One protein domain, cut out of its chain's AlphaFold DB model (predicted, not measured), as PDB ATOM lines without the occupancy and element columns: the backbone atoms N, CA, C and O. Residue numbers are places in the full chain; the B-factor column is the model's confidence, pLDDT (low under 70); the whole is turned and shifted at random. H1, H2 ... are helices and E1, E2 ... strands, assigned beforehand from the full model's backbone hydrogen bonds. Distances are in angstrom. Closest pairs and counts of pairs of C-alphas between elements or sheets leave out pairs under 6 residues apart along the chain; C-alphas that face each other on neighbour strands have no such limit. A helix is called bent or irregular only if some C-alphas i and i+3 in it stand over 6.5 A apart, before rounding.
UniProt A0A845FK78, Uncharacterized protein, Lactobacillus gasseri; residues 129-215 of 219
ATOM      1  N   ARG A 129      77.188  -1.055   7.600       93.00
ATOM      2  CA  ARG A 129      76.267  -0.173   8.330       93.00
ATOM      3  C   ARG A 129      76.770   1.259   8.460       93.00
ATOM      4  O   ARG A 129      76.015   2.160   8.831       93.00
ATOM      5  N   TYR A 130      78.046   1.484   8.169       92.81
ATOM      6  CA  TYR A 130      78.698   2.773   8.331       92.81
ATOM      7  C   TYR A 130      79.581   3.096   7.133       92.81
ATOM      8  O   TYR A 130      80.233   2.215   6.574       92.81
ATOM      9  N   ARG A 131      79.619   4.382   6.785       93.88
ATOM     10  CA  ARG A 131      80.539   4.955   5.803       93.88
ATOM     11  C   ARG A 131      81.222   6.184   6.388       93.88
ATOM     12  O   ARG A 131      80.538   7.105   6.837       93.88
ATOM     13  N   LEU A 132      82.545   6.226   6.319       92.62
ATOM     14  CA  LEU A 132      83.331   7.451   6.410       92.62
ATOM     15  C   LEU A 132      83.518   7.977   4.994       92.62
ATOM     16  O   LEU A 132      84.232   7.378   4.195       92.62
ATOM     17  N   LYS A 133      82.835   9.075   4.683       92.88
ATOM     18  CA  LYS A 133      82.996   9.770   3.410       92.88
ATOM     19  C   LYS A 133      84.203  10.696   3.504       92.88
ATOM     20  O   LYS A 133      84.241  11.518   4.426       92.88
ATOM     21  N   ALA A 134      85.156  10.573   2.591       91.00
ATOM     22  CA  ALA A 134      86.290  11.484   2.507       91.00
ATOM     23  C   ALA A 134      85.807  12.907   2.182       91.00
ATOM     24  O   ALA A 134      84.942  13.109   1.328       91.00
ATOM     25  N   ILE A 135      86.325  13.894   2.916       90.00
ATOM     26  CA  ILE A 135      86.074  15.327   2.677       90.00
ATOM     27  C   ILE A 135      87.348  16.014   2.171       90.00
ATOM     28  O   ILE A 135      87.271  16.972   1.412       90.00
ATOM     29  N   GLN A 136      88.517  15.536   2.603       86.25
ATOM     30  CA  GLN A 136      89.816  16.052   2.173       86.25
ATOM     31  C   GLN A 136      90.294  15.336   0.904       86.25
ATOM     32  O   GLN A 136      90.142  14.118   0.785       86.25
ATOM     33  N   ASN A 137      90.918  16.088  -0.004       77.44
ATOM     34  CA  ASN A 137      91.531  15.537  -1.212       77.44
ATOM     35  C   ASN A 137      92.623  14.517  -0.852       77.44
ATOM     36  O   ASN A 137      93.392  14.726   0.085       77.44
ATOM     37  N   GLY A 138      92.664  13.402  -1.586       78.62
ATOM     38  CA  GLY A 138      93.613  12.305  -1.361       78.62
ATOM     39  C   GLY A 138      93.165  11.249  -0.343       78.62
ATOM     40  O   GLY A 138      93.861  10.251  -0.170       78.62
ATOM     41  N   LYS A 139      92.004  11.413   0.310       86.94
ATOM     42  CA  LYS A 139      91.411  10.373   1.168       86.94
ATOM     43  C   LYS A 139      90.384   9.536   0.418       86.94
ATOM     44  O   LYS A 139      89.685  10.024  -0.464       86.94
ATOM     45  N   ILE A 140      90.287   8.271   0.813       89.31
ATOM     46  CA  ILE A 140      89.404   7.273   0.207       89.31
ATOM     47  C   ILE A 140      88.250   6.983   1.168       89.31
ATOM     48  O   ILE A 140      88.435   6.948   2.384       89.31
ATOM     49  N   ASP A 141      87.049   6.775   0.628       92.56
ATOM     50  CA  ASP A 141      85.892   6.367   1.422       92.56
ATOM     51  C   ASP A 141      86.160   5.037   2.151       92.56
ATOM     52  O   ASP A 141      86.715   4.095   1.582       92.56
ATOM     53  N   PHE A 142      85.710   4.941   3.402       91.69
ATOM     54  CA  PHE A 142      85.850   3.735   4.221       91.69
ATOM     55  C   PHE A 142      84.486   3.200   4.654       91.69
ATOM     56  O   PHE A 142      83.658   3.946   5.184       91.69
ATOM     57  N   TYR A 143      84.250   1.904   4.470       92.44
ATOM     58  CA  TYR A 143      82.999   1.239   4.826       92.44
ATOM     59  C   TYR A 143      83.198   0.192   5.929       92.44
ATOM     60  O   TYR A 143      84.143  -0.592   5.914       92.44
ATOM     61  N   ALA A 144      82.270   0.144   6.883       91.75
ATOM     62  CA  ALA A 144      82.360  -0.750   8.033       91.75
ATOM     63  C   ALA A 144      81.004  -1.310   8.458       91.75
ATOM     64  O   ALA A 144      79.950  -0.689   8.287       91.75
ATOM     65  N   ARG A 145      81.038  -2.481   9.089       89.81
ATOM     66  CA  ARG A 145      79.886  -3.115   9.736       89.81
ATOM     67  C   ARG A 145      79.594  -2.502  11.103       89.81
ATOM     68  O   ARG A 145      78.428  -2.363  11.472       89.81
ATOM     69  N   ASN A 146      80.626  -2.161  11.868       88.69
ATOM     70  CA  ASN A 146      80.487  -1.664  13.235       88.69
ATOM     71  C   ASN A 146      81.386  -0.450  13.511       88.69
ATOM     72  O   ASN A 146      82.287  -0.113  12.748       88.69
ATOM     73  N   THR A 147      81.136   0.218  14.634       87.12
ATOM     74  CA  THR A 147      81.926   1.376  15.074       87.12
ATOM     75  C   THR A 147      83.334   1.002  15.541       87.12
ATOM     76  O   THR A 147      84.199   1.871  15.564       87.12
ATOM     77  N   ARG A 148      83.602  -0.274  15.860       87.06
ATOM     78  CA  ARG A 148      84.936  -0.756  16.273       87.06
ATOM     79  C   ARG A 148      85.917  -0.702  15.113       87.06
ATOM     80  O   ARG A 148      87.026  -0.216  15.263       87.06
ATOM     81  N   GLN A 149      85.467  -1.110  13.937       87.94
ATOM     82  CA  GLN A 149      86.222  -0.999  12.693       87.94
ATOM     83  C   GLN A 149      86.557   0.456  12.352       87.94
ATOM     84  O   GLN A 149      87.680   0.763  11.969       87.94
ATOM     85  N   LEU A 150      85.601   1.369  12.551       87.69
ATOM     86  CA  LEU A 150      85.838   2.805  12.373       87.69
ATOM     87  C   LEU A 150      86.871   3.339  13.372       87.69
ATOM     88  O   LEU A 150      87.729   4.138  13.002       87.69
ATOM     89  N   SER A 151      86.776   2.902  14.630       86.38
ATOM     90  CA  SER A 151      87.694   3.277  15.710       86.38
ATOM     91  C   SER A 151      89.119   2.867  15.355       86.38
ATOM     92  O   SER A 151      90.022   3.694  15.399       86.38
ATOM     93  N   ASN A 152      89.294   1.622  14.910       85.06
ATOM     94  CA  ASN A 152      90.588   1.082  14.504       85.06
ATOM     95  C   ASN A 152      91.163   1.792  13.271       85.06
ATOM     96  O   ASN A 152      92.370   2.005  13.192       85.06
ATOM     97  N   TYR A 153      90.316   2.188  12.318       84.94
ATOM     98  CA  TYR A 153      90.759   2.911  11.125       84.94
ATOM     99  C   TYR A 153      91.174   4.361  11.419       84.94
ATOM    100  O   TYR A 153      92.136   4.862  10.847       84.94
ATOM    101  N   THR A 154      90.446   5.053  12.298       84.94
ATOM    102  CA  THR A 154      90.629   6.498  12.546       84.94
ATOM    103  C   THR A 154      91.524   6.834  13.742       84.94
ATOM    104  O   THR A 154      91.863   8.010  13.929       84.94
ATOM    105  N   ASP A 155      91.875   5.833  14.555       85.12
ATOM    106  CA  ASP A 155      92.528   5.978  15.866       85.12
ATOM    107  C   ASP A 155      91.734   6.854  16.844       85.12
ATOM    108  O   ASP A 155      92.278   7.534  17.713       85.12
ATOM    109  N   LEU A 156      90.410   6.870  16.686       85.69
ATOM    110  CA  LEU A 156      89.490   7.572  17.572       85.69
ATOM    111  C   LEU A 156      88.719   6.563  18.403       85.69
ATOM    112  O   LEU A 156      88.153   5.628  17.854       85.69
ATOM    113  N   SER A 157      88.600   6.802  19.708       84.94
ATOM    114  CA  SER A 157      87.727   5.983  20.549       84.94
ATOM    115  C   SER A 157      86.261   6.068  20.103       84.94
ATOM    116  O   SER A 157      85.811   7.059  19.521       84.94
ATOM    117  N   PHE A 158      85.477   5.046  20.451       79.38
ATOM    118  CA  PHE A 158      84.051   4.953  20.125       79.38
ATOM    119  C   PHE A 158      83.237   6.207  20.466       79.38
ATOM    120  O   PHE A 158      82.358   6.606  19.700       79.38
ATOM    121  N   HIS A 159      83.531   6.843  21.602       79.94
ATOM    122  CA  HIS A 159      82.853   8.064  22.038       79.94
ATOM    123  C   HIS A 159      83.221   9.265  21.158       79.94
ATOM    124  O   HIS A 159      82.359  10.077  20.823       79.94
ATOM    125  N   LYS A 160      84.480   9.340  20.711       83.50
ATOM    126  CA  LYS A 160      84.998  10.421  19.862       83.50
ATOM    127  C   LYS A 160      84.500  10.331  18.419       83.50
ATOM    128  O   LYS A 160      84.350  11.364  17.779       83.50
ATOM    129  N   LEU A 161      84.137   9.141  17.929       82.69
ATOM    130  CA  LEU A 161      83.524   8.964  16.601       82.69
ATOM    131  C   LEU A 161      82.166   9.666  16.443       82.69
ATOM    132  O   LEU A 161      81.747   9.944  15.324       82.69
ATOM    133  N   LYS A 162      81.449   9.949  17.538       81.69
ATOM    134  CA  LYS A 162      80.202  10.730  17.473       81.69
ATOM    135  C   LYS A 162      80.465  12.228  17.298       81.69
ATOM    136  O   LYS A 162      79.577  12.948  16.842       81.69
ATOM    137  N   ASN A 163      81.669  12.693  17.633       86.75
ATOM    138  CA  ASN A 163      82.041  14.090  17.498       86.75
ATOM    139  C   ASN A 163      82.385  14.399  16.030       86.75
ATOM    140  O   ASN A 163      83.403  13.963  15.488       86.75
ATOM    141  N   LYS A 164      81.508  15.177  15.388       86.06
ATOM    142  CA  LYS A 164      81.637  15.557  13.976       86.06
ATOM    143  C   LYS A 164      82.881  16.405  13.711       86.06
ATOM    144  O   LYS A 164      83.431  16.308  12.619       86.06
ATOM    145  N   GLU A 165      83.315  17.225  14.662       87.06
ATOM    146  CA  GLU A 165      84.468  18.115  14.493       87.06
ATOM    147  C   GLU A 165      85.774  17.325  14.495       87.06
ATOM    148  O   GLU A 165      86.581  17.473  13.581       87.06
ATOM    149  N   LEU A 166      85.928  16.388  15.435       86.69
ATOM    150  CA  LEU A 166      87.089  15.492  15.477       86.69
ATOM    151  C   LEU A 166      87.207  14.643  14.204       86.69
ATOM    152  O   LEU A 166      88.301  14.466  13.667       86.69
ATOM    153  N   LEU A 167      86.083  14.154  13.678       86.88
ATOM    154  CA  LEU A 167      86.072  13.421  12.411       86.88
ATOM    155  C   LEU A 167      86.420  14.308  11.211       86.88
ATOM    156  O   LEU A 167      87.160  13.866  10.330       86.88
ATOM    157  N   LYS A 168      85.943  15.559  11.189       88.00
ATOM    158  CA  LYS A 168      86.323  16.537  10.161       88.00
ATOM    159  C   LYS A 168      87.818  16.846  10.199       88.00
ATOM    160  O   LYS A 168      88.421  16.903   9.131       88.00
ATOM    161  N   LEU A 169      88.429  16.964  11.382       87.19
ATOM    162  CA  LEU A 169      89.887  17.111  11.527       87.19
ATOM    163  C   LEU A 169      90.629  15.898  10.956       87.19
ATOM    164  O   LEU A 169      91.636  16.041  10.265       87.19
ATOM    165  N   LYS A 170      90.080  14.694  11.151       85.44
ATOM    166  CA  LYS A 170      90.550  13.465  10.494       85.44
ATOM    167  C   LYS A 170      90.170  13.380   9.009       85.44
ATOM    168  O   LYS A 170      90.532  12.398   8.368       85.44
ATOM    169  N   GLY A 171      89.515  14.384   8.428       89.12
ATOM    170  CA  GLY A 171      89.190  14.480   7.002       89.12
ATOM    171  C   GLY A 171      87.976  13.677   6.544       89.12
ATOM    172  O   GLY A 171      87.818  13.472   5.340       89.12
ATOM    173  N   TYR A 172      87.126  13.223   7.468       92.31
ATOM    174  CA  TYR A 172      86.009  12.327   7.178       92.31
ATOM    175  C   TYR A 172      84.665  12.842   7.699       92.31
ATOM    176  O   TYR A 172      84.569  13.529   8.715       92.31
ATOM    177  N   ARG A 173      83.584  12.431   7.028       91.12
ATOM    178  CA  ARG A 173      82.201  12.561   7.503       91.12
ATOM    179  C   ARG A 173      81.601  11.180   7.731       91.12
ATOM    180  O   ARG A 173      81.454  10.407   6.788       91.12
ATOM    181  N   LEU A 174      81.171  10.900   8.958       92.19
ATOM    182  CA  LEU A 174      80.457   9.663   9.272       92.19
ATOM    183  C   LEU A 174      79.000   9.717   8.790       92.19
ATOM    184  O   LEU A 174      78.295  10.705   8.991       92.19
ATOM    185  N   SER A 175      78.548   8.640   8.155       91.75
ATOM    186  CA  SER A 175      77.159   8.403   7.754       91.75
ATOM    187  C   SER A 175      76.741   6.984   8.140       91.75
ATOM    188  O   SER A 175      77.500   6.036   7.928       91.75
ATOM    189  N   LYS A 176      75.528   6.831   8.682       92.12
ATOM    190  CA  LYS A 176      74.893   5.522   8.871       92.12
ATOM    191  C   LYS A 176      74.240   5.117   7.552       92.12
ATOM    192  O   LYS A 176      73.553   5.929   6.941       92.12
ATOM    193  N   ILE A 177      74.496   3.899   7.105       93.00
ATOM    194  CA  ILE A 177      74.018   3.357   5.830       93.00
ATOM    195  C   ILE A 177      73.550   1.915   6.033       93.00
ATOM    196  O   ILE A 177      73.724   1.343   7.106       93.00
ATOM    197  N   HIS A 178      72.974   1.321   4.998       92.50
ATOM    198  CA  HIS A 178      72.783  -0.119   4.907       92.50
ATOM    199  C   HIS A 178      73.108  -0.519   3.471       92.50
ATOM    200  O   HIS A 178      72.324  -0.233   2.571       92.50
ATOM    201  N   LYS A 179      74.307  -1.064   3.243       92.12
ATOM    202  CA  LYS A 179      74.758  -1.460   1.904       92.12
ATOM    203  C   LYS A 179      75.258  -2.894   1.868       92.12
ATOM    204  O   LYS A 179      76.044  -3.300   2.725       92.12
ATOM    205  N   LEU A 180      74.825  -3.618   0.841       92.12
ATOM    206  CA  LEU A 180      75.345  -4.932   0.470       92.12
ATOM    207  C   LEU A 180      76.659  -4.793  -0.303       92.12
ATOM    208  O   LEU A 180      77.015  -3.703  -0.761       92.12
ATOM    209  N   TRP A 181      77.385  -5.899  -0.451       91.06
ATOM    210  CA  TRP A 181      78.727  -5.898  -1.029       91.06
ATOM    211  C   TRP A 181      78.768  -5.333  -2.458       91.06
ATOM    212  O   TRP A 181      79.614  -4.492  -2.770       91.06
ATOM    213  N   TYR A 182      77.802  -5.707  -3.302       90.50
ATOM    214  CA  TYR A 182      77.712  -5.201  -4.679       90.50
ATOM    215  C   TYR A 182      77.412  -3.694  -4.773       90.50
ATOM    216  O   TYR A 182      77.728  -3.062  -5.777       90.50
ATOM    217  N   GLN A 183      76.823  -3.091  -3.734       92.06
ATOM    218  CA  GLN A 183      76.386  -1.685  -3.732       92.06
ATOM    219  C   GLN A 183      77.505  -0.700  -3.367       92.06
ATOM    220  O   GLN A 183      77.296   0.524  -3.324       92.06
ATOM    221  N   ILE A 184      78.671  -1.228  -3.009       90.88
ATOM    222  CA  ILE A 184      79.835  -0.451  -2.611       90.88
ATOM    223  C   ILE A 184      80.700  -0.214  -3.856       90.88
ATOM    224  O   ILE A 184      80.971  -1.169  -4.590       90.88
ATOM    225  N   PRO A 185      81.166   1.024  -4.104       89.75
ATOM    226  CA  PRO A 185      82.037   1.317  -5.240       89.75
ATOM    227  C   PRO A 185      83.347   0.519  -5.207       89.75
ATOM    228  O   PRO A 185      83.760   0.031  -4.157       89.75
ATOM    229  N   ASN A 186      84.016   0.393  -6.350       89.69
ATOM    230  CA  ASN A 186      85.404  -0.076  -6.379       89.69
ATOM    231  C   ASN A 186      86.352   1.051  -5.933       89.69
ATOM    232  O   ASN A 186      85.974   2.222  -5.926       89.69
ATOM    233  N   ASN A 187      87.578   0.685  -5.568       87.75
ATOM    234  CA  ASN A 187      88.630   1.559  -5.044       87.75
ATOM    235  C   ASN A 187      88.260   2.259  -3.731       87.75
ATOM    236  O   ASN A 187      88.637   3.404  -3.499       87.75
ATOM    237  N   VAL A 188      87.526   1.561  -2.861       89.31
ATOM    238  CA  VAL A 188      87.212   2.028  -1.504       89.31
ATOM    239  C   VAL A 188      87.761   1.071  -0.461       89.31
ATOM    240  O   VAL A 188      87.916  -0.128  -0.720       89.31
ATOM    241  N   PHE A 189      88.020   1.590   0.733       90.31
ATOM    242  CA  PHE A 189      88.441   0.762   1.849       90.31
ATOM    243  C   PHE A 189      87.242   0.154   2.570       90.31
ATOM    244  O   PHE A 189      86.179   0.773   2.690       90.31
ATOM    245  N   TYR A 190      87.413  -1.055   3.091       88.69
ATOM    246  CA  TYR A 190      86.409  -1.689   3.931       88.69
ATOM    247  C   TYR A 190      87.021  -2.567   5.021       88.69
ATOM    248  O   TYR A 190      88.160  -3.022   4.931       88.69
ATOM    249  N   SER A 191      86.220  -2.832   6.048       86.62
ATOM    250  CA  SER A 191      86.498  -3.861   7.045       86.62
ATOM    251  C   SER A 191      85.236  -4.685   7.296       86.62
ATOM    252  O   SER A 191      84.156  -4.132   7.527       86.62
ATOM    253  N   ALA A 192      85.358  -6.013   7.198       73.31
ATOM    254  CA  ALA A 192      84.223  -6.939   7.216       73.31
ATOM    255  C   ALA A 192      84.099  -7.699   8.546       73.31
ATOM    256  O   ALA A 192      83.265  -7.338   9.380       73.31
ATOM    257  N   ASN A 193      84.926  -8.730   8.748       72.62
ATOM    258  CA  ASN A 193      84.814  -9.650   9.886       72.62
ATOM    259  C   ASN A 193      85.825  -9.349  10.995       72.62
ATOM    260  O   ASN A 193      85.447  -9.292  12.162       72.62
ATOM    261  N   ASN A 194      87.085  -9.103  10.637       73.19
ATOM    262  CA  ASN A 194      88.111  -8.711  11.596       73.19
ATOM    263  C   ASN A 194      88.203  -7.179  11.650       73.19
ATOM    264  O   ASN A 194      88.334  -6.526  10.618       73.19
ATOM    265  N   SER A 195      88.117  -6.608  12.853       68.88
ATOM    266  CA  SER A 195      88.222  -5.163  13.060       68.88
ATOM    267  C   SER A 195      89.611  -4.586  12.797       68.88
ATOM    268  O   SER A 195      89.744  -3.371  12.686       68.88
ATOM    269  N   GLU A 196      90.637  -5.426  12.752       71.50
ATOM    270  CA  GLU A 196      92.042  -5.012  12.659       71.50
ATOM    271  C   GLU A 196      92.543  -4.946  11.220       71.50
ATOM    272  O   GLU A 196      93.489  -4.223  10.929       71.50
ATOM    273  N   THR A 197      91.888  -5.662  10.306       77.44
ATOM    274  CA  THR A 197      92.285  -5.687   8.900       77.44
ATOM    275  C   THR A 197      91.428  -4.745   8.068       77.44
ATOM    276  O   THR A 197      90.192  -4.721   8.159       77.44
ATOM    277  N   ILE A 198      92.125  -3.956   7.258       83.62
ATOM    278  CA  ILE A 198      91.566  -3.021   6.290       83.62
ATOM    279  C   ILE A 198      91.880  -3.574   4.909       83.62
ATOM    280  O   ILE A 198      93.026  -3.913   4.619       83.62
ATOM    281  N   TYR A 199      90.858  -3.642   4.070       85.00
ATOM    282  CA  TYR A 199      90.950  -4.188   2.727       85.00
ATOM    283  C   TYR A 199      90.595  -3.122   1.694       85.00
ATOM    284  O   TYR A 199      89.765  -2.248   1.960       85.00
ATOM    285  N   LEU A 200      91.183  -3.207   0.503       86.81
ATOM    286  CA  LEU A 200      90.792  -2.401  -0.657       86.81
ATOM    287  C   LEU A 200      89.871  -3.214  -1.575       86.81
ATOM    288  O   LEU A 200      90.253  -4.266  -2.085       86.81
ATOM    289  N   LYS A 201      88.666  -2.706  -1.843       88.31
ATOM    290  CA  LYS A 201      87.751  -3.321  -2.810       88.31
ATOM    291  C   LYS A 201      88.184  -2.971  -4.234       88.31
ATOM    292  O   LYS A 201      88.074  -1.811  -4.617       88.31
ATOM    293  N   LYS A 202      88.603  -3.949  -5.043       85.12
ATOM    294  CA  LYS A 202      88.897  -3.759  -6.482       85.12
ATOM    295  C   LYS A 202      87.793  -4.284  -7.406       85.12
ATOM    296  O   LYS A 202      87.630  -3.781  -8.510       85.12
ATOM    297  N   GLY A 203      86.998  -5.241  -6.936       85.06
ATOM    298  CA  GLY A 203      85.902  -5.853  -7.678       85.06
ATOM    299  C   GLY A 203      85.008  -6.703  -6.780       85.06
ATOM    300  O   GLY A 203      85.119  -6.670  -5.552       85.06
ATOM    301  N   ILE A 204      84.103  -7.466  -7.395       83.81
ATOM    302  CA  ILE A 204      83.134  -8.285  -6.657       83.81
ATOM    303  C   ILE A 204      83.792  -9.483  -5.952       83.81
ATOM    304  O   ILE A 204      83.356  -9.836  -4.864       83.81
ATOM    305  N   ASN A 205      84.894 -10.013  -6.491       81.38
ATOM    306  CA  ASN A 205      85.646 -11.143  -5.915       81.38
ATOM    307  C   ASN A 205      86.761 -10.704  -4.948       81.38
ATOM    308  O   ASN A 205      87.483 -11.525  -4.393       81.38
ATOM    309  N   SER A 206      86.927  -9.393  -4.720       75.62
ATOM    310  CA  SER A 206      87.937  -8.889  -3.775       75.62
ATOM    311  C   SER A 206      87.642  -9.252  -2.320       75.62
ATOM    312  O   SER A 206      88.481  -9.006  -1.465       75.62
ATOM    313  N   PHE A 207      86.454  -9.782  -2.026       74.00
ATOM    314  CA  PHE A 207      86.096 -10.181  -0.673       74.00
ATOM    315  C   PHE A 207      86.820 -11.466  -0.250       74.00
ATOM    316  O   PHE A 207      87.275 -11.572   0.886       74.00
ATOM    317  N   GLU A 208      86.948 -12.419  -1.173       68.69
ATOM    318  CA  GLU A 208      87.629 -13.702  -0.987       68.69
ATOM    319  C   GLU A 208      89.145 -13.549  -1.123       68.69
ATOM    320  O   GLU A 208      89.907 -14.146  -0.359       68.69
ATOM    321  N   ASN A 209      89.583 -12.685  -2.044       64.75
ATOM    322  CA  ASN A 209      90.992 -12.388  -2.257       64.75
ATOM    323  C   ASN A 209      91.501 -11.482  -1.131       64.75
ATOM    324  O   ASN A 209      91.493 -10.255  -1.232       64.75
ATOM    325  N   LYS A 210      92.004 -12.100  -0.057       61.09
ATOM    326  CA  LYS A 210      92.684 -11.456   1.088       61.09
ATOM    327  C   LYS A 210      93.961 -10.678   0.706       61.09
ATOM    328  O   LYS A 210      94.702 -10.255   1.583       61.09
ATOM    329  N   GLU A 211      94.230 -10.487  -0.581       51.69
ATOM    330  CA  GLU A 211      95.479  -9.972  -1.150       51.69
ATOM    331  C   GLU A 211      95.645  -8.449  -1.035       51.69
ATOM    332  O   GLU A 211      96.701  -7.918  -1.358       51.69
ATOM    333  N   PHE A 212      94.638  -7.723  -0.543       56.84
ATOM    334  CA  PHE A 212      94.703  -6.262  -0.420       56.84
ATOM    335  C   PHE A 212      94.633  -5.787   1.025       56.84
ATOM    336  O   PHE A 212      93.878  -4.865   1.335       56.84
ATOM    337  N   ILE A 213      95.409  -6.422   1.906       62.72
ATOM    338  CA  ILE A 213      95.619  -5.922   3.266       62.72
ATOM    339  C   ILE A 213      96.380  -4.602   3.162       62.72
ATOM    340  O   ILE A 213      97.538  -4.558   2.750       62.72
ATOM    341  N   VAL A 214      95.724  -3.518   3.557       61.41
ATOM    342  CA  VAL A 214      96.393  -2.235   3.747       61.41
ATOM    343  C   VAL A 214      97.114  -2.325   5.084       61.41
ATOM    344  O   VAL A 214      96.481  -2.249   6.139       61.41
ATOM    345  N   GLN A 215      98.431  -2.546   5.048       57.66
ATOM    346  CA  GLN A 215      99.250  -2.409   6.247       57.66
ATOM    347  C   GLN A 215      99.168  -0.954   6.701       57.66
ATOM    348  O   GLN A 215      99.396  -0.025   5.927       57.66
TER     349      GLN A 215
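Overview. This is residues 129 to 215 of the 219 residues of an uncharacterized protein of Lactobacillus gasseri (UniProt A0A845FK78). A strongly twisted sheet of five strands makes the body, with H1 lying over one of its faces along E2, and two short helices at the ends of the longest axis, H2 near the E3 edge and H3 near the E5 edge. The sheet is mixed, in the order E3 E1 E2 E4 E5, and its longest strand, E3, bends on the way. The printed part has 87 residues, with three named helices and five named strands in the order E1 E2 H1 H2 E3 E4 E5 H3; the class is mixed, helices and strands, with 42 residues, under half, in named elements. It is compact, with a radius of gyration of the C-alphas of 12.3 A and a rounded outline of 36 by 26 by 25 A.

Along the chain. Find C-alpha 129 at (76.267, -0.173, 8.330); from there E1, residues 129 to 134, runs 16.4 A. E3, residues 172 to 179, begins at C-alpha 172, (86.009, 12.327, 7.178), and spans 18.6 A, bending by 67 degrees at residue 176. Look next for E2 at residues 142 to 144, E4 at 188 to 191, 10.4 A long, and E5 at 199 to 201. H1 is residues 147 to 154, 10.4 A long, and H2 is residues 164 to 169. H3, residues 204 to 207, ends at C-alpha 207, (86.096, -10.181, -0.673); it is irregular, but only just, with C-alphas 204 and 207 6.9 A apart.

Arrangement. Start at edge strand E3, antiparallel to E1, where N 175 and O 131 are 2.8 A apart, within hydrogen-bond range. E1 and E2 are an antiparallel hairpin, with N 132 and O 142 at 2.8 A. E2 and E4 are parallel, with N 143 and O 189 at 2.9 A. E4 and edge strand E5 are an antiparallel hairpin, with N 190 and O 199 at 2.9 A. E2, H1, H2 and E3 form a split strand-helix-strand unit, two strands running the same way with E1 between them in the sheet; its crossover is right-handed. H1 is on the sheet at a height of 8.6 A, over E2 and along the strands at 13 degrees on the local plane; the closest C-alphas of the two, Ala 144 and Leu 150, are 6.6 A apart. H2 only grazes the sheet with residues 164 to 168, and H3 with residues 206 to 207. Every O i to N i+4 pair is within hydrogen-bond range in H1 and H2; H3 is too short for one, and its 1 O i to N i+3 pair is out of range.

Size, cuts and confidence. The two C-alphas farthest apart, those of Glu 165 and Asn 205, are 35.7 A apart. The printed part has no cut, and no link is long. Mean pLDDT of the printed part is 84.1; look for low confidence, under 70, at residue 195 and residues 208 to 215.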